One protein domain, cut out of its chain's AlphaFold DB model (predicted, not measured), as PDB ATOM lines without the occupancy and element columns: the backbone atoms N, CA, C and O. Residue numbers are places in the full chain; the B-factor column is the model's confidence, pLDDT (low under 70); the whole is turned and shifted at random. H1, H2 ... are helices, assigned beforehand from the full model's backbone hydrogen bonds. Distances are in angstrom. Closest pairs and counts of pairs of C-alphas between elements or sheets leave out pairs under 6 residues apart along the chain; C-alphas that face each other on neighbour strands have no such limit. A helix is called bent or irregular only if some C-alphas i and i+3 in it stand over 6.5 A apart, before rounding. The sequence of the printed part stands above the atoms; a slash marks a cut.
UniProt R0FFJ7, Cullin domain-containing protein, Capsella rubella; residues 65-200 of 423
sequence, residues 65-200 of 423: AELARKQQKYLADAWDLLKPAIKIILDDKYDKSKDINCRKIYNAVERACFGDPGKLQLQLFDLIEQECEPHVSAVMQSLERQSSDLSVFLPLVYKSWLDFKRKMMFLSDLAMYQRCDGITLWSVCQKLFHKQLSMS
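AT A GLANCE: This is residues 65 to 200 of the 423 residues of the protein "Cullin domain-containing protein" of Capsella rubella (UniProt R0FFJ7). The long bent helix H3 links two ends of an elongated helical body: its arm H3a packs on H1, which reaches one end, and its arm H3b runs beside H4, which reaches the other. H2 folds back along H1, and H5 packs on H3a, H3b and H4. The printed part has 136 residues with five named helices, H1 to H5 in order, and no named strand: all helix. It is compact, with a radius of gyration of the C-alphas of 16.5 A and spans of 59 by 33 by 20 A.

IN THESE COORDINATES: H3, residues 117 to 144, was assigned as one helix by its hydrogen bonds but is bent: C-alphas 131 and 134 are 6.7 A apart. Its arms are H3a, residues 117 to 131, and H3b, residues 134 to 144. H1, residues 65 to 91, begins at C-alpha 65 (133.031, 155.268, 145.117), measures 38.7 A and has a kink of 33 degrees near residue 81. H4, residues 150 to 174, measures 36.0 A. H2 is residues 102 to 112; H5, residues 185 to 198, ends at C-alpha 198 (149.120, 119.122, 155.703).

HOW THE PARTS SIT: H1, H3a, H3b, H4 and H5 form a bundle, helices grouped side by side. The arms of H3 stand at a steep tilt of 46 degrees. H3a touches H1, closest at the C-alphas of Lys 83 and Glu 131, 7.5 A. H3b and H4, a hairpin, only just touch, with 3 pairs of C-alphas within 8 A, the closest those of Leu 143 and Val 157. H5 touches H4, closest at the C-alphas of Ser 172 and Leu 185, 5.8 A. H1 and H2 form a hairpin, closest at the C-alphas of Tyr 74 and Ala 112, 4.7 A. H3a and H4 are apart. Every O i to N i+4 pair is within hydrogen-bond range in H2, H3a, H3b and H5; in H1 20 of 23 are, in H4 20 of 21.

THE WHOLE: The C-alphas of Glu 66 and Asp 149, the two farthest apart, are 59.4 A apart. The printed part has no cut, and no link is long. pLDDT is under 70 at residue 65 and residues 93 to 98, 115 to 117 and 176 to 181.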
ATOM      1  N   ALA A  65     132.023 155.100 144.067       69.31
ATOM      2  CA  ALA A  65     133.031 155.268 145.117       69.31
ATOM      3  C   ALA A  65     132.404 155.502 146.502       69.31
ATOM      4  O   ALA A  65     132.908 155.013 147.513       69.31
ATOM      5  N   GLU A  66     131.290 156.234 146.554       73.00
ATOM      6  CA  GLU A  66     130.563 156.494 147.800       73.00
ATOM      7  C   GLU A  66     129.754 155.272 148.268       73.00
ATOM      8  O   GLU A  66     129.677 155.005 149.469       73.00
ATOM      9  N   LEU A  67     129.205 154.484 147.334       71.50
ATOM     10  CA  LEU A  67     128.582 153.196 147.648       71.50
ATOM     11  C   LEU A  67     129.606 152.209 148.226       71.50
ATOM     12  O   LEU A  67     129.368 151.659 149.300       71.50
ATOM     13  N   ALA A  68     130.778 152.076 147.595       73.25
ATOM     14  CA  ALA A  68     131.854 151.204 148.068       73.25
ATOM     15  C   ALA A  68     132.339 151.572 149.485       73.25
ATOM     16  O   ALA A  68     132.543 150.695 150.323       73.25
ATOM     17  N   ARG A  69     132.457 152.871 149.808       78.75
ATOM     18  CA  ARG A  69     132.783 153.326 151.176       78.75
ATOM     19  C   ARG A  69     131.716 152.931 152.199       78.75
ATOM     20  O   ARG A  69     132.059 152.524 153.307       78.75
ATOM     21  N   LYS A  70     130.433 153.041 151.844       81.00
ATOM     22  CA  LYS A  70     129.318 152.635 152.717       81.00
ATOM     23  C   LYS A  70     129.279 151.123 152.922       81.00
ATOM     24  O   LYS A  70     129.096 150.690 154.054       81.00
ATOM     25  N   GLN A  71     129.517 150.343 151.872       80.19
ATOM     26  CA  GLN A  71     129.630 148.886 151.949       80.19
ATOM     27  C   GLN A  71     130.795 148.451 152.846       80.19
ATOM     28  O   GLN A  71     130.585 147.654 153.754       80.19
ATOM     29  N   GLN A  72     131.984 149.049 152.692       84.69
ATOM     30  CA  GLN A  72     133.126 148.755 153.567       84.69
ATOM     31  C   GLN A  72     132.826 149.072 155.040       84.69
ATOM     32  O   GLN A  72     133.242 148.333 155.931       84.69
ATOM     33  N   LYS A  73     132.075 150.152 155.306       87.31
ATOM     34  CA  LYS A  73     131.613 150.470 156.660       87.31
ATOM     35  C   LYS A  73     130.628 149.422 157.188       87.31
ATOM     36  O   LYS A  73     130.803 148.970 158.310       87.31
ATOM     37  N   TYR A  74     129.634 149.011 156.401       87.25
ATOM     38  CA  TYR A  74     128.693 147.969 156.824       87.25
ATOM     39  C   TYR A  74     129.381 146.616 157.052       87.25
ATOM     40  O   TYR A  74     129.006 145.910 157.982       87.25
ATOM     41  N   LEU A  75     130.411 146.283 156.268       87.19
ATOM     42  CA  LEU A  75     131.245 145.103 156.497       87.19
ATOM     43  C   LEU A  75     131.987 145.193 157.841       87.19
ATOM     44  O   LEU A  75     131.993 144.218 158.584       87.19
ATOM     45  N   ALA A  76     132.545 146.357 158.192       89.44
ATOM     46  CA  ALA A  76     133.159 146.576 159.504       89.44
ATOM     47  C   ALA A  76     132.131 146.484 160.653       89.44
ATOM     48  O   ALA A  76     132.356 145.745 161.609       89.44
ATOM     49  N   ASP A  77     130.973 147.143 160.521       89.69
ATOM     50  CA  ASP A  77     129.878 147.091 161.503       89.69
ATOM     51  C   ASP A  77     129.363 145.641 161.712       89.69
ATOM     52  O   ASP A  77     128.981 145.260 162.820       89.69
ATOM     53  N   ALA A  78     129.346 144.818 160.654       89.88
ATOM     54  CA  ALA A  78     129.003 143.397 160.724       89.88
ATOM     55  C   ALA A  78     130.124 142.558 161.359       89.88
ATOM     56  O   ALA A  78     129.849 141.667 162.166       89.88
ATOM     57  N   TRP A  79     131.385 142.858 161.038       93.06
ATOM     58  CA  TRP A  79     132.558 142.165 161.566       93.06
ATOM     59  C   TRP A  79     132.735 142.356 163.076       93.06
ATOM     60  O   TRP A  79     132.996 141.381 163.780       93.06
ATOM     61  N   ASP A  80     132.479 143.560 163.594       92.50
ATOM     62  CA  ASP A  80     132.488 143.856 165.036       92.50
ATOM     63  C   ASP A  80     131.472 143.008 165.831       92.50
ATOM     64  O   ASP A  80     131.654 142.762 167.024       92.50
ATOM     65  N   LEU A  81     130.408 142.527 165.177       91.56
ATOM     66  CA  LEU A  81     129.428 141.606 165.762       91.56
ATOM     67  C   LEU A  81     129.795 140.134 165.528       91.56
ATOM     68  O   LEU A  81     129.569 139.300 166.408       91.56
ATOM     69  N   LEU A  82     130.344 139.808 164.355       91.50
ATOM     70  CA  LEU A  82     130.644 138.436 163.957       91.50
ATOM     71  C   LEU A  82     131.912 137.896 164.629       91.50
ATOM     72  O   LEU A  82     131.889 136.776 165.130       91.50
ATOM     73  N   LYS A  83     132.997 138.673 164.708       91.62
ATOM     74  CA  LYS A  83     134.281 138.228 165.275       91.62
ATOM     75  C   LYS A  83     134.176 137.743 166.734       91.62
ATOM     76  O   LYS A  83     134.687 136.659 167.028       91.62
ATOM     77  N   PRO A  84     133.476 138.439 167.657       90.44
ATOM     78  CA  PRO A  84     133.212 137.900 168.991       90.44
ATOM     79  C   PRO A  84     132.394 136.600 168.954       90.44
ATOM     80  O   PRO A  84     132.705 135.667 169.691       90.44
ATOM     81  N   ALA A  85     131.392 136.511 168.072       90.31
ATOM     82  CA  ALA A  85     130.563 135.316 167.927       90.31
ATOM     83  C   ALA A  85     131.356 134.108 167.395       90.31
ATOM     84  O   ALA A  85     131.183 133.016 167.924       90.31
ATOM     85  N   ILE A  86     132.274 134.294 166.435       91.62
ATOM     86  CA  ILE A  86     133.192 133.244 165.951       91.62
ATOM     87  C   ILE A  86     133.946 132.632 167.130       91.62
ATOM     88  O   ILE A  86     133.905 131.419 167.324       91.62
ATOM     89  N   LYS A  87     134.575 133.464 167.969       88.94
ATOM     90  CA  LYS A  87     135.318 132.982 169.138       88.94
ATOM     91  C   LYS A  87     134.432 132.178 170.094       88.94
ATOM     92  O   LYS A  87     134.821 131.095 170.518       88.94
ATOM     93  N   ILE A  88     133.232 132.680 170.388       88.50
ATOM     94  CA  ILE A  88     132.253 132.006 171.254       88.50
ATOM     95  C   ILE A  88     131.844 130.634 170.677       88.50
ATOM     96  O   ILE A  88     131.798 129.648 171.415       88.50
ATOM     97  N   ILE A  89     131.603 130.553 169.362       89.94
ATOM     98  CA  ILE A  89     131.247 129.314 168.647       89.94
ATOM     99  C   ILE A  89     132.386 128.294 168.698       89.94
ATOM    100  O   ILE A  89     132.143 127.116 168.962       89.94
ATOM    101  N   LEU A  90     133.620 128.737 168.453       88.38
ATOM    102  CA  LEU A  90     134.807 127.885 168.446       88.38
ATOM    103  C   LEU A  90     135.125 127.332 169.846       88.38
ATOM    104  O   LEU A  90     135.413 126.140 169.979       88.38
ATOM    105  N   ASP A  91     134.998 128.166 170.884       84.12
ATOM    106  CA  ASP A  91     135.268 127.809 172.284       84.12
ATOM    107  C   ASP A  91     134.201 126.881 172.918       84.12
ATOM    108  O   ASP A  91     134.426 126.391 174.025       84.12
ATOM    109  N   ASP A  92     133.050 126.642 172.262       78.75
ATOM    110  CA  ASP A  92     131.896 125.840 172.747       78.75
ATOM    111  C   ASP A  92     131.274 126.294 174.092       78.75
ATOM    112  O   ASP A  92     130.448 125.600 174.689       78.75
ATOM    113  N   LYS A  93     131.631 127.484 174.585       67.19
ATOM    114  CA  LYS A  93     131.224 128.009 175.901       67.19
ATOM    115  C   LYS A  93     130.047 128.982 175.799       67.19
ATOM    116  O   LYS A  93     130.208 130.155 176.126       67.19
ATOM    117  N   TYR A  94     128.881 128.518 175.341       63.31
ATOM    118  CA  TYR A  94     127.709 129.393 175.205       63.31
ATOM    119  C   TYR A  94     126.338 128.728 175.328       63.31
ATOM    120  O   TYR A  94     126.108 127.600 174.891       63.31
ATOM    121  N   ASP A  95     125.391 129.504 175.853       64.12
ATOM    122  CA  ASP A  95     123.963 129.309 175.649       64.12
ATOM    123  C   ASP A  95     123.583 129.973 174.316       64.12
ATOM    124  O   ASP A  95     123.583 131.203 174.186       64.12
ATOM    125  N   LYS A  96     123.229 129.142 173.321       58.22
ATOM    126  CA  LYS A  96     122.838 129.550 171.956       58.22
ATOM    127  C   LYS A  96     121.818 130.698 171.905       58.22
ATOM    128  O   LYS A  96     121.735 131.368 170.883       58.22
ATOM    129  N   SER A  97     121.023 130.891 172.960       55.25
ATOM    130  CA  SER A  97     119.953 131.893 173.019       55.25
ATOM    131  C   SER A  97     120.346 133.233 173.654       55.25
ATOM    132  O   SER A  97     119.616 134.210 173.477       55.25
ATOM    133  N   LYS A  98     121.463 133.300 174.397       63.53
ATOM    134  CA  LYS A  98     121.830 134.470 175.221       63.53
ATOM    135  C   LYS A  98     123.103 135.166 174.762       63.53
ATOM    136  O   LYS A  98     123.140 136.394 174.743       63.53
ATOM    137  N   ASP A  99     124.116 134.397 174.372       70.62
ATOM    138  CA  ASP A  99     125.462 134.936 174.140       70.62
ATOM    139  C   ASP A  99     125.678 135.404 172.689       70.62
ATOM    140  O   ASP A  99     126.542 136.235 172.416       70.62
ATOM    141  N   ILE A 100     124.865 134.905 171.748       82.00
ATOM    142  CA  ILE A 100     124.951 135.219 170.315       82.00
ATOM    143  C   ILE A 100     123.601 135.748 169.827       82.00
ATOM    144  O   ILE A 100     122.614 135.019 169.747       82.00
ATOM    145  N   ASN A 101     123.547 137.023 169.436       86.94
ATOM    146  CA  ASN A 101     122.347 137.599 168.826       86.94
ATOM    147  C   ASN A 101     122.320 137.302 167.316       86.94
ATOM    148  O   ASN A 101     122.627 138.169 166.494       86.94
ATOM    149  N   CYS A 102     121.953 136.066 166.965       86.25
ATOM    150  CA  CYS A 102     121.976 135.554 165.591       86.25
ATOM    151  C   CYS A 102     121.253 136.476 164.599       86.25
ATOM    152  O   CYS A 102     121.786 136.775 163.537       86.25
ATOM    153  N   ARG A 103     120.074 137.002 164.970       87.69
ATOM    154  CA  ARG A 103     119.288 137.903 164.110       87.69
ATOM    155  C   ARG A 103     119.988 139.242 163.864       87.69
ATOM    156  O   ARG A 103     119.934 139.759 162.756       87.69
ATOM    157  N   LYS A 104     120.653 139.814 164.874       89.38
ATOM    158  CA  LYS A 104     121.417 141.061 164.707       89.38
ATOM    159  C   LYS A 104     122.637 140.850 163.804       89.38
ATOM    160  O   LYS A 104     122.914 141.717 162.983       89.38
ATOM    161  N   ILE A 105     123.330 139.718 163.951       89.75
ATOM    162  CA  ILE A 105     124.491 139.350 163.127       89.75
ATOM    163  C   ILE A 105     124.058 139.126 161.674       89.75
ATOM    164  O   ILE A 105     124.562 139.815 160.793       89.75
ATOM    165  N   TYR A 106     123.067 138.258 161.442       87.94
ATOM    166  CA  TYR A 106     122.529 137.962 160.111       87.94
ATOM    167  C   TYR A 106     122.115 139.245 159.377       87.94
ATOM    168  O   TYR A 106     122.611 139.520 158.291       87.94
ATOM    169  N   ASN A 107     121.298 140.098 160.009       88.31
ATOM    170  CA  ASN A 107     120.847 141.358 159.406       88.31
ATOM    171  C   ASN A 107     122.004 142.337 159.104       88.31
ATOM    172  O   ASN A 107     121.884 143.177 158.212       88.31
ATOM    173  N   ALA A 108     123.103 142.289 159.867       89.44
ATOM    174  CA  ALA A 108     124.277 143.122 159.615       89.44
ATOM    175  C   ALA A 108     125.085 142.600 158.416       89.44
ATOM    176  O   ALA A 108     125.467 143.395 157.559       89.44
ATOM    177  N   VAL A 109     125.273 141.279 158.313       87.44
ATOM    178  CA  VAL A 109     125.918 140.628 157.160       87.44
ATOM    179  C   VAL A 109     125.088 140.818 155.886       87.44
ATOM    180  O   VAL A 109     125.623 141.243 154.865       87.44
ATOM    181  N   GLU A 110     123.771 140.610 155.953       85.50
ATOM    182  CA  GLU A 110     122.829 140.849 154.850       85.50
ATOM    183  C   GLU A 110     122.927 142.284 154.314       85.50
ATOM    184  O   GLU A 110     123.008 142.511 153.107       85.50
ATOM    185  N   ARG A 111     123.008 143.263 155.223       85.50
ATOM    186  CA  ARG A 111     123.200 144.676 154.880       85.50
ATOM    187  C   ARG A 111     124.587 144.975 154.302       85.50
ATOM    188  O   ARG A 111     124.689 145.854 153.449       85.50
ATOM    189  N   ALA A 112     125.635 144.293 154.760       83.94
ATOM    190  CA  ALA A 112     126.990 144.459 154.240       83.94
ATOM    191  C   ALA A 112     127.115 143.951 152.795       83.94
ATOM    192  O   ALA A 112     127.693 144.640 151.958       83.94
ATOM    193  N   CYS A 113     126.502 142.807 152.484       79.25
ATOM    194  CA  CYS A 113     126.506 142.204 151.148       79.25
ATOM    195  C   CYS A 113     125.525 142.869 150.155       79.25
ATOM    196  O   CYS A 113     125.429 142.452 149.000       79.25
ATOM    197  N   PHE A 114     124.790 143.909 150.561       70.31
ATOM    198  CA  PHE A 114     123.818 144.584 149.701       70.31
ATOM    199  C   PHE A 114     124.512 145.416 148.601       70.31
ATOM    200  O   PHE A 114     125.110 146.465 148.861       70.31
ATOM    201  N   GLY A 115     124.411 144.960 147.347       66.44
ATOM    202  CA  GLY A 115     124.783 145.706 146.133       66.44
ATOM    203  C   GLY A 115     125.973 145.150 145.335       66.44
ATOM    204  O   GLY A 115     125.964 145.259 144.115       66.44
ATOM    205  N   ASP A 116     126.951 144.524 145.992       68.50
ATOM    206  CA  ASP A 116     128.016 143.719 145.358       68.50
ATOM    207  C   ASP A 116     128.236 142.464 146.225       68.50
ATOM    208  O   ASP A 116     129.181 142.406 147.020       68.50
ATOM    209  N   PRO A 117     127.293 141.501 146.179       66.75
ATOM    210  CA  PRO A 117     127.274 140.397 147.129       66.75
ATOM    211  C   PRO A 117     128.500 139.501 146.976       66.75
ATOM    212  O   PRO A 117     129.064 139.092 147.983       66.75
ATOM    213  N   GLY A 118     128.960 139.240 145.748       73.00
ATOM    214  CA  GLY A 118     130.038 138.283 145.516       73.00
ATOM    215  C   GLY A 118     131.371 138.734 146.111       73.00
ATOM    216  O   GLY A 118     131.975 138.030 146.921       73.00
ATOM    217  N   LYS A 119     131.814 139.954 145.785       80.06
ATOM    218  CA  LYS A 119     133.115 140.456 146.242       80.06
ATOM    219  C   LYS A 119     133.188 140.614 147.762       80.06
ATOM    220  O   LYS A 119     134.203 140.269 148.363       80.06
ATOM    221  N   LEU A 120     132.134 141.145 148.380       80.44
ATOM    222  CA  LEU A 120     132.099 141.396 149.824       80.44
ATOM    223  C   LEU A 120     131.883 140.108 150.629       80.44
ATOM    224  O   LEU A 120     132.460 139.971 151.705       80.44
ATOM    225  N   GLN A 121     131.128 139.140 150.098       81.19
ATOM    226  CA  GLN A 121     130.966 137.833 150.736       81.19
ATOM    227  C   GLN A 121     132.270 137.022 150.708       81.19
ATOM    228  O   GLN A 121     132.613 136.415 151.719       81.19
ATOM    229  N   LEU A 122     133.044 137.067 149.615       84.25
ATOM    230  CA  LEU A 122     134.377 136.447 149.573       84.25
ATOM    231  C   LEU A 122     135.340 137.096 150.580       84.25
ATOM    232  O   LEU A 122     135.971 136.381 151.349       84.25
ATOM    233  N   GLN A 123     135.370 138.431 150.679       87.81
ATOM    234  CA  GLN A 123     136.157 139.119 151.716       87.81
ATOM    235  C   GLN A 123     135.729 138.732 153.141       87.81
ATOM    236  O   GLN A 123     136.572 138.615 154.028       87.81
ATOM    237  N   LEU A 124     134.431 138.521 153.377       88.19
ATOM    238  CA  LEU A 124     133.940 138.032 154.663       88.19
ATOM    239  C   LEU A 124     134.390 136.587 154.930       88.19
ATOM    240  O   LEU A 124     134.749 136.272 156.062       88.19
ATOM    241  N   PHE A 125     134.408 135.721 153.912       89.88
ATOM    242  CA  PHE A 125     134.923 134.355 154.039       89.88
ATOM    243  C   PHE A 125     136.427 134.347 154.355       89.88
ATOM    244  O   PHE A 125     136.827 133.624 155.265       89.88
ATOM    245  N   ASP A 126     137.232 135.197 153.704       90.12
ATOM    246  CA  ASP A 126     138.668 135.347 153.992       90.12
ATOM    247  C   ASP A 126     138.916 135.792 155.447       90.12
ATOM    248  O   ASP A 126     139.783 135.253 156.136       90.12
ATOM    249  N   LEU A 127     138.135 136.762 155.944       92.12
ATOM    250  CA  LEU A 127     138.207 137.225 157.336       92.12
ATOM    251  C   LEU A 127     137.825 136.115 158.328       92.12
ATOM    252  O   LEU A 127     138.487 135.942 159.353       92.12
ATOM    253  N   ILE A 128     136.781 135.337 158.024       92.31
ATOM    254  CA  ILE A 128     136.379 134.186 158.840       92.31
ATOM    255  C   ILE A 128     137.472 133.109 158.846       92.31
ATOM    256  O   ILE A 128     137.783 132.579 159.913       92.31
ATOM    257  N   GLU A 129     138.072 132.793 157.693       93.31
ATOM    258  CA  GLU A 129     139.161 131.814 157.592       93.31
ATOM    259  C   GLU A 129     140.331 132.208 158.508       93.31
ATOM    260  O   GLU A 129     140.805 131.383 159.293       93.31
ATOM    261  N   GLN A 130     140.722 133.486 158.485       93.69
ATOM    262  CA  GLN A 130     141.806 134.035 159.307       93.69
ATOM    263  C   GLN A 130     141.532 133.954 160.820       93.69
ATOM    264  O   GLN A 130     142.444 133.636 161.581       93.69
ATOM    265  N   GLU A 131     140.300 134.194 161.288       94.06
ATOM    266  CA  GLU A 131     139.966 134.026 162.717       94.06
ATOM    267  C   GLU A 131     139.842 132.548 163.129       94.06
ATOM    268  O   GLU A 131     140.095 132.202 164.286       94.06
ATOM    269  N   CYS A 132     139.471 131.661 162.201       93.94
ATOM    270  CA  CYS A 132     139.384 130.221 162.449       93.94
ATOM    271  C   CYS A 132     140.761 129.531 162.461       93.94
ATOM    272  O   CYS A 132     140.950 128.576 163.219       93.94
ATOM    273  N   GLU A 133     141.727 129.996 161.660       95.25
ATOM    274  CA  GLU A 133     143.047 129.366 161.481       95.25
ATOM    275  C   GLU A 133     143.789 129.056 162.804       95.25
ATOM    276  O   GLU A 133     144.185 127.897 162.988       95.25
ATOM    277  N   PRO A 134     143.903 129.979 163.784       94.50
ATOM    278  CA  PRO A 134     144.545 129.691 165.070       94.50
ATOM    279  C   PRO A 134     143.851 128.585 165.877       94.50
ATOM    280  O   PRO A 134     144.519 127.790 166.541       94.50
ATOM    281  N   HIS A 135     142.517 128.505 165.819       92.75
ATOM    282  CA  HIS A 135     141.759 127.466 166.520       92.75
ATOM    283  C   HIS A 135     141.957 126.099 165.860       92.75
ATOM    284  O   HIS A 135     142.210 125.115 166.554       92.75
ATOM    285  N   VAL A 136     141.906 126.029 164.526       94.38
ATOM    286  CA  VAL A 136     142.147 124.775 163.796       94.38
ATOM    287  C   VAL A 136     143.582 124.284 164.025       94.38
ATOM    288  O   VAL A 136     143.774 123.102 164.302       94.38
ATOM    289  N   SER A 137     144.579 125.176 164.026       95.25
ATOM    290  CA  SER A 137     145.965 124.828 164.379       95.25
ATOM    291  C   SER A 137     146.078 124.272 165.809       95.25
ATOM    292  O   SER A 137     146.703 123.232 166.027       95.25
ATOM    293  N   ALA A 138     145.404 124.888 166.788       94.38
ATOM    294  CA  ALA A 138     145.363 124.380 168.161       94.38
ATOM    295  C   ALA A 138     144.701 122.989 168.267       94.38
ATOM    296  O   ALA A 138     145.154 122.157 169.060       94.38
ATOM    297  N   VAL A 139     143.679 122.702 167.449       93.62
ATOM    298  CA  VAL A 139     143.077 121.362 167.338       93.62
ATOM    299  C   VAL A 139     144.080 120.349 166.774       93.62
ATOM    300  O   VAL A 139     144.224 119.282 167.370       93.62
ATOM    301  N   MET A 140     144.830 120.677 165.714       95.12
ATOM    302  CA  MET A 140     145.861 119.775 165.167       95.12
ATOM    303  C   MET A 140     146.935 119.446 166.208       95.12
ATOM    304  O   MET A 140     147.189 118.274 166.485       95.12
ATOM    305  N   GLN A 141     147.477 120.458 166.892       94.12
ATOM    306  CA  GLN A 141     148.448 120.242 167.972       94.12
ATOM    307  C   GLN A 141     147.865 119.443 169.152       94.12
ATOM    308  O   GLN A 141     148.589 118.764 169.881       94.12
ATOM    309  N   SER A 142     146.561 119.557 169.418       94.00
ATOM    310  CA  SER A 142     145.886 118.748 170.438       94.00
ATOM    311  C   SER A 142     145.804 117.278 170.016       94.00
ATOM    312  O   SER A 142     146.055 116.399 170.841       94.00
ATOM    313  N   LEU A 143     145.522 117.015 168.734       94.69
ATOM    314  CA  LEU A 143     145.474 115.676 168.138       94.69
ATOM    315  C   LEU A 143     146.856 115.002 168.082       94.69
ATOM    316  O   LEU A 143     146.962 113.820 168.393       94.69
ATOM    317  N   GLU A 144     147.925 115.744 167.771       92.88
ATOM    318  CA  GLU A 144     149.308 115.226 167.752       92.88
ATOM    319  C   GLU A 144     149.730 114.599 169.090       92.88
ATOM    320  O   GLU A 144     150.414 113.569 169.109       92.88
ATOM    321  N   ARG A 145     149.278 115.207 170.198       92.06
ATOM    322  CA  ARG A 145     149.559 114.808 171.589       92.06
ATOM    323  C   ARG A 145     148.676 113.661 172.101       92.06
ATOM    324  O   ARG A 145     148.847 113.247 173.245       92.06
ATOM    325  N   GLN A 146     147.726 113.167 171.302       92.94
ATOM    326  CA  GLN A 146     146.894 112.013 171.665       92.94
ATOM    327  C   GLN A 146     147.654 110.688 171.505       92.94
ATOM    328  O   GLN A 146     148.778 110.648 170.999       92.94
ATOM    329  N   SER A 147     147.001 109.600 171.929       84.00
ATOM    330  CA  SER A 147     147.502 108.223 171.848       84.00
ATOM    331  C   SER A 147     148.103 107.863 170.480       84.00
ATOM    332  O   SER A 147     147.652 108.330 169.431       84.00
ATOM    333  N   SER A 148     149.103 106.981 170.505       87.00
ATOM    334  CA  SER A 148     149.644 106.306 169.322       87.00
ATOM    335  C   SER A 148     148.769 105.140 168.841       87.00
ATOM    336  O   SER A 148     148.943 104.691 167.712       87.00
ATOM    337  N   ASP A 149     147.834 104.659 169.666       89.00
ATOM    338  CA  ASP A 149     146.886 103.602 169.300       89.00
ATOM    339  C   ASP A 149     145.888 104.111 168.251       89.00
ATOM    340  O   ASP A 149     145.015 104.933 168.544       89.00
ATOM    341  N   LEU A 150     146.015 103.595 167.026       88.38
ATOM    342  CA  LEU A 150     145.207 103.974 165.867       88.38
ATOM    343  C   LEU A 150     143.712 103.674 166.064       88.38
ATOM    344  O   LEU A 150     142.882 104.444 165.579       88.38
ATOM    345  N   SER A 151     143.361 102.634 166.832       86.56
ATOM    346  CA  SER A 151     141.965 102.259 167.102       86.56
ATOM    347  C   SER A 151     141.226 103.307 167.944       86.56
ATOM    348  O   SER A 151     140.029 103.524 167.767       86.56
ATOM    349  N   VAL A 152     141.954 104.019 168.812       89.00
ATOM    350  CA  VAL A 152     141.440 105.126 169.635       89.00
ATOM    351  C   VAL A 152     141.634 106.473 168.932       89.00
ATOM    352  O   VAL A 152     140.763 107.342 168.979       89.00
ATOM    353  N   PHE A 153     142.768 106.654 168.254       93.81
ATOM    354  CA  PHE A 153     143.153 107.902 167.601       93.81
ATOM    355  C   PHE A 153     142.263 108.253 166.398       93.81
ATOM    356  O   PHE A 153     141.814 109.396 166.294       93.81
ATOM    357  N   LEU A 154     141.946 107.301 165.513       94.00
ATOM    358  CA  LEU A 154     141.146 107.585 164.314       94.00
ATOM    359  C   LEU A 154     139.708 108.062 164.634       94.00
ATOM    360  O   LEU A 154     139.290 109.075 164.061       94.00
ATOM    361  N   PRO A 155     138.959 107.450 165.581       93.44
ATOM    362  CA  PRO A 155     137.689 108.006 166.052       93.44
ATOM    363  C   PRO A 155     137.806 109.411 166.655       93.44
ATOM    364  O   PRO A 155     136.897 110.221 166.471       93.44
ATOM    365  N   LEU A 156     138.903 109.726 167.357       94.12
ATOM    366  CA  LEU A 156     139.132 111.063 167.920       94.12
ATOM    367  C   LEU A 156     139.338 112.112 166.820       94.12
ATOM    368  O   LEU A 156     138.689 113.157 166.861       94.12
ATOM    369  N   VAL A 157     140.157 111.815 165.805       95.31
ATOM    370  CA  VAL A 157     140.354 112.691 164.635       95.31
ATOM    371  C   VAL A 157     139.028 112.946 163.919       95.31
ATOM    372  O   VAL A 157     138.667 114.099 163.672       95.31
ATOM    373  N   TYR A 158     138.252 111.892 163.649       94.81
ATOM    374  CA  TYR A 158     136.953 112.040 162.995       94.81
ATOM    375  C   TYR A 158     135.935 112.811 163.857       94.81
ATOM    376  O   TYR A 158     135.157 113.614 163.337       94.81
ATOM    377  N   LYS A 159     135.964 112.644 165.185       93.75
ATOM    378  CA  LYS A 159     135.146 113.437 166.114       93.75
ATOM    379  C   LYS A 159     135.519 114.922 166.080       93.75
ATOM    380  O   LYS A 159     134.619 115.758 166.045       93.75
ATOM    381  N   SER A 160     136.811 115.258 166.047       94.56
ATOM    382  CA  SER A 160     137.281 116.644 165.895       94.56
ATOM    383  C   SER A 160     136.863 117.256 164.556       94.56
ATOM    384  O   SER A 160     136.450 118.413 164.518       94.56
ATOM    385  N   TRP A 161     136.883 116.477 163.471       95.19
ATOM    386  CA  TRP A 161     136.343 116.898 162.176       95.19
ATOM    387  C   TRP A 161     134.835 117.172 162.213       95.19
ATOM    388  O   TRP A 161     134.387 118.203 161.714       95.19
ATOM    389  N   LEU A 162     134.043 116.281 162.819       94.06
ATOM    390  CA  LEU A 162     132.598 116.485 162.965       94.06
ATOM    391  C   LEU A 162     132.265 117.716 163.811       94.06
ATOM    392  O   LEU A 162     131.343 118.458 163.471       94.06
ATOM    393  N   ASP A 163     133.014 117.952 164.888       93.25
ATOM    394  CA  ASP A 163     132.839 119.138 165.719       93.25
ATOM    395  C   ASP A 163     133.168 120.430 164.956       93.25
ATOM    396  O   ASP A 163     132.370 121.370 164.940       93.25
ATOM    397  N   PHE A 164     134.291 120.443 164.233       93.31
ATOM    398  CA  PHE A 164     134.643 121.540 163.336       93.31
ATOM    399  C   PHE A 164     133.553 121.775 162.280       93.31
ATOM    400  O   PHE A 164     133.078 122.900 162.127       93.31
ATOM    401  N   LYS A 165     133.064 120.718 161.617       92.31
ATOM    402  CA  LYS A 165     131.963 120.805 160.644       92.31
ATOM    403  C   LYS A 165     130.700 121.410 161.255       92.31
ATOM    404  O   LYS A 165     130.125 122.325 160.673       92.31
ATOM    405  N   ARG A 166     130.290 120.956 162.443       92.19
ATOM    406  CA  ARG A 166     129.140 121.493 163.195       92.19
ATOM    407  C   ARG A 166     129.283 122.999 163.449       92.19
ATOM    408  O   ARG A 166     128.332 123.745 163.221       92.19
ATOM    409  N   LYS A 167     130.467 123.446 163.880       91.25
ATOM    410  CA  LYS A 167     130.787 124.862 164.135       91.25
ATOM    411  C   LYS A 167     130.765 125.700 162.855       91.25
ATOM    412  O   LYS A 167     130.156 126.766 162.837       91.25
ATOM    413  N   MET A 168     131.369 125.204 161.776       91.19
ATOM    414  CA  MET A 168     131.428 125.907 160.490       91.19
ATOM    415  C   MET A 168     130.067 125.993 159.790       91.19
ATOM    416  O   MET A 168     129.778 127.006 159.159       91.19
ATOM    417  N   MET A 169     129.203 124.982 159.933       89.00
ATOM    418  CA  MET A 169     127.819 125.054 159.443       89.00
ATOM    419  C   MET A 169     127.033 126.150 160.172       89.00
ATOM    420  O   MET A 169     126.488 127.028 159.513       89.00
ATOM    421  N   PHE A 170     127.074 126.187 161.510       88.69
ATOM    422  CA  PHE A 170     126.395 127.245 162.272       88.69
ATOM    423  C   PHE A 170     126.930 128.648 161.939       88.69
ATOM    424  O   PHE A 170     126.165 129.606 161.840       88.69
ATOM    425  N   LEU A 171     128.238 128.779 161.700       89.25
ATOM    426  CA  LEU A 171     128.824 130.038 161.245       89.25
ATOM    427  C   LEU A 171     128.398 130.408 159.811       89.25
ATOM    428  O   LEU A 171     128.209 131.588 159.525       89.25
ATOM    429  N   SER A 172     128.184 129.422 158.934       87.50
ATOM    430  CA  SER A 172     127.657 129.631 157.575       87.50
ATOM    431  C   SER A 172     126.215 130.144 157.590       87.50
ATOM    432  O   SER A 172     125.866 130.996 156.777       87.50
ATOM    433  N   ASP A 173     125.397 129.684 158.542       84.62
ATOM    434  CA  ASP A 173     124.033 130.189 158.738       84.62
ATOM    435  C   ASP A 173     124.042 131.668 159.179       84.62
ATOM    436  O   ASP A 173     123.246 132.474 158.696       84.62
ATOM    437  N   LEU A 174     124.980 132.052 160.057       84.81
ATOM    438  CA  LEU A 174     125.160 133.438 160.515       84.81
ATOM    439  C   LEU A 174     125.747 134.368 159.440       84.81
ATOM    440  O   LEU A 174     125.382 135.541 159.388       84.81
ATOM    441  N   ALA A 175     126.644 133.855 158.594       80.31
ATOM    442  CA  ALA A 175     127.317 134.593 157.521       80.31
ATOM    443  C   ALA A 175     126.527 134.624 156.190       80.31
ATOM    444  O   ALA A 175     127.070 135.025 155.161       80.31
ATOM    445  N   MET A 176     125.252 134.217 156.225       69.75
ATOM    446  CA  MET A 176     124.371 133.925 155.089       69.75
ATOM    447  C   MET A 176     124.854 132.785 154.176       69.75
ATOM    448  O   MET A 176     125.848 132.889 153.459       69.75
ATOM    449  N   TYR A 177     124.038 131.731 154.091       58.25
ATOM    450  CA  TYR A 177     124.260 130.523 153.282       58.25
ATOM    451  C   TYR A 177     124.119 130.736 151.749       58.25
ATOM    452  O   TYR A 177     123.797 129.814 151.000       58.25
ATOM    453  N   GLN A 178     124.320 131.954 151.239       57.19
ATOM    454  CA  GLN A 178     124.263 132.211 149.797       57.19
ATOM    455  C   GLN A 178     125.552 131.733 149.116       57.19
ATOM    456  O   GLN A 178     126.652 131.943 149.626       57.19
ATOM    457  N   ARG A 179     125.420 131.071 147.961       58.53
ATOM    458  CA  ARG A 179     126.558 130.669 147.121       58.53
ATOM    459  C   ARG A 179     127.070 131.884 146.348       58.53
ATOM    460  O   ARG A 179     126.368 132.349 145.455       58.53
ATOM    461  N   CYS A 180     128.301 132.315 146.609       60.34
ATOM    462  CA  CYS A 180     129.041 133.171 145.681       60.34
ATOM    463  C   CYS A 180     129.752 132.270 144.669       60.34
ATOM    464  O   CYS A 180     130.631 131.508 145.058       60.34
ATOM    465  N   ASP A 181     129.357 132.303 143.395       64.12
ATOM    466  CA  ASP A 181     130.012 131.565 142.296       64.12
ATOM    467  C   ASP A 181     130.252 130.062 142.574       64.12
ATOM    468  O   ASP A 181     131.234 129.459 142.144       64.12
ATOM    469  N   GLY A 182     129.344 129.433 143.330       70.50
ATOM    470  CA  GLY A 182     129.438 128.027 143.747       70.50
ATOM    471  C   GLY A 182     130.317 127.759 144.981       70.50
ATOM    472  O   GLY A 182     130.292 126.645 145.506       70.50
ATOM    473  N   ILE A 183     131.030 128.764 145.491       79.19
ATOM    474  CA  ILE A 183     131.797 128.713 146.741       79.19
ATOM    475  C   ILE A 183     130.845 128.880 147.935       79.19
ATOM    476  O   ILE A 183     129.869 129.633 147.885       79.19
ATOM    477  N   THR A 184     131.122 128.165 149.025       86.06
ATOM    478  CA  THR A 184     130.418 128.289 150.307       86.06
ATOM    479  C   THR A 184     131.439 128.477 151.423       86.06
ATOM    480  O   THR A 184     132.572 128.011 151.306       86.06
ATOM    481  N   LEU A 185     131.040 129.094 152.539       87.56
ATOM    482  CA  LEU A 185     131.929 129.214 153.698       87.56
ATOM    483  C   LEU A 185     132.413 127.838 154.183       87.56
ATOM    484  O   LEU A 185     133.584 127.681 154.517       87.56
ATOM    485  N   TRP A 186     131.547 126.816 154.136       89.81
ATOM    486  CA  TRP A 186     131.962 125.439 154.409       89.81
ATOM    487  C   TRP A 186     133.120 124.992 153.508       89.81
ATOM    488  O   TRP A 186     134.085 124.461 154.040       89.81
ATOM    489  N   SER A 187     133.090 125.220 152.187       89.12
ATOM    490  CA  SER A 187     134.175 124.753 151.307       89.12
ATOM    491  C   SER A 187     135.486 125.533 151.472       89.12
ATOM    492  O   SER A 187     136.552 124.969 151.226       89.12
ATOM    493  N   VAL A 188     135.436 126.782 151.950       90.62
ATOM    494  CA  VAL A 188     136.619 127.543 152.396       90.62
ATOM    495  C   VAL A 188     137.185 126.931 153.682       90.62
ATOM    496  O   VAL A 188     138.325 126.466 153.707       90.62
ATOM    497  N   CYS A 189     136.369 126.805 154.730       91.88
ATOM    498  CA  CYS A 189     136.801 126.249 156.014       91.88
ATOM    499  C   CYS A 189     137.219 124.766 155.928       91.88
ATOM    500  O   CYS A 189     138.094 124.321 156.671       91.88
ATOM    501  N   GLN A 190     136.649 124.002 154.995       92.81
ATOM    502  CA  GLN A 190     137.060 122.631 154.689       92.81
ATOM    503  C   GLN A 190     138.515 122.591 154.194       92.81
ATOM    504  O   GLN A 190     139.325 121.830 154.726       92.81
ATOM    505  N   LYS A 191     138.864 123.469 153.238       93.00
ATOM    506  CA  LYS A 191     140.240 123.631 152.744       93.00
ATOM    507  C   LYS A 191     141.185 124.103 153.845       93.00
ATOM    508  O   LYS A 191     142.298 123.594 153.914       93.00
ATOM    509  N   LEU A 192     140.747 125.002 154.732       94.88
ATOM    510  CA  LEU A 192     141.537 125.419 155.896       94.88
ATOM    511  C   LEU A 192     141.909 124.220 156.782       94.88
ATOM    512  O   LEU A 192     143.075 124.066 157.136       94.88
ATOM    513  N   PHE A 193     140.957 123.341 157.114       95.06
ATOM    514  CA  PHE A 193     141.243 122.141 157.912       95.06
ATOM    515  C   PHE A 193     142.243 121.212 157.214       95.06
ATOM    516  O   PHE A 193     143.191 120.739 157.841       95.06
ATOM    517  N   HIS A 194     142.080 120.993 155.906       94.00
ATOM    518  CA  HIS A 194     143.018 120.203 155.103       94.00
ATOM    519  C   HIS A 194     144.420 120.832 155.040       94.00
ATOM    520  O   HIS A 194     145.408 120.123 155.216       94.00
ATOM    521  N   LYS A 195     144.509 122.159 154.877       94.06
ATOM    522  CA  LYS A 195     145.752 122.948 154.921       94.06
ATOM    523  C   LYS A 195     146.455 122.784 156.271       94.06
ATOM    524  O   LYS A 195     147.628 122.423 156.288       94.06
ATOM    525  N   GLN A 196     145.749 122.973 157.393       94.62
ATOM    526  CA  GLN A 196     146.331 122.782 158.730       94.62
ATOM    527  C   GLN A 196     146.823 121.345 158.939       94.62
ATOM    528  O   GLN A 196     147.915 121.156 159.463       94.62
ATOM    529  N   LEU A 197     146.074 120.338 158.474       93.25
ATOM    530  CA  LEU A 197     146.502 118.941 158.553       93.25
ATOM    531  C   LEU A 197     147.778 118.681 157.730       93.25
ATOM    532  O   LEU A 197     148.688 118.029 158.229       93.25
ATOM    533  N   SER A 198     147.894 119.238 156.517       92.88
ATOM    534  CA  SER A 198     149.120 119.122 155.703       92.88
ATOM    535  C   SER A 198     150.327 119.888 156.258       92.88
ATOM    536  O   SER A 198     151.467 119.527 155.982       92.88
ATOM    537  N   MET A 199     150.100 120.921 157.078       94.44
ATOM    538  CA  MET A 199     151.162 121.612 157.822       94.44
ATOM    539  C   MET A 199     151.598 120.854 159.088       94.44
ATOM    540  O   MET A 199     152.563 121.258 159.734       94.44
ATOM    541  N   SER A 200     150.950 119.726 159.397       93.62
ATOM    542  CA  SER A 200     151.279 118.806 160.489       93.62
ATOM    543  C   SER A 200     151.634 117.411 159.937       93.62
ATOM    544  O   SER A 200     150.857 116.471 160.129       93.62
TER     545      SER A 200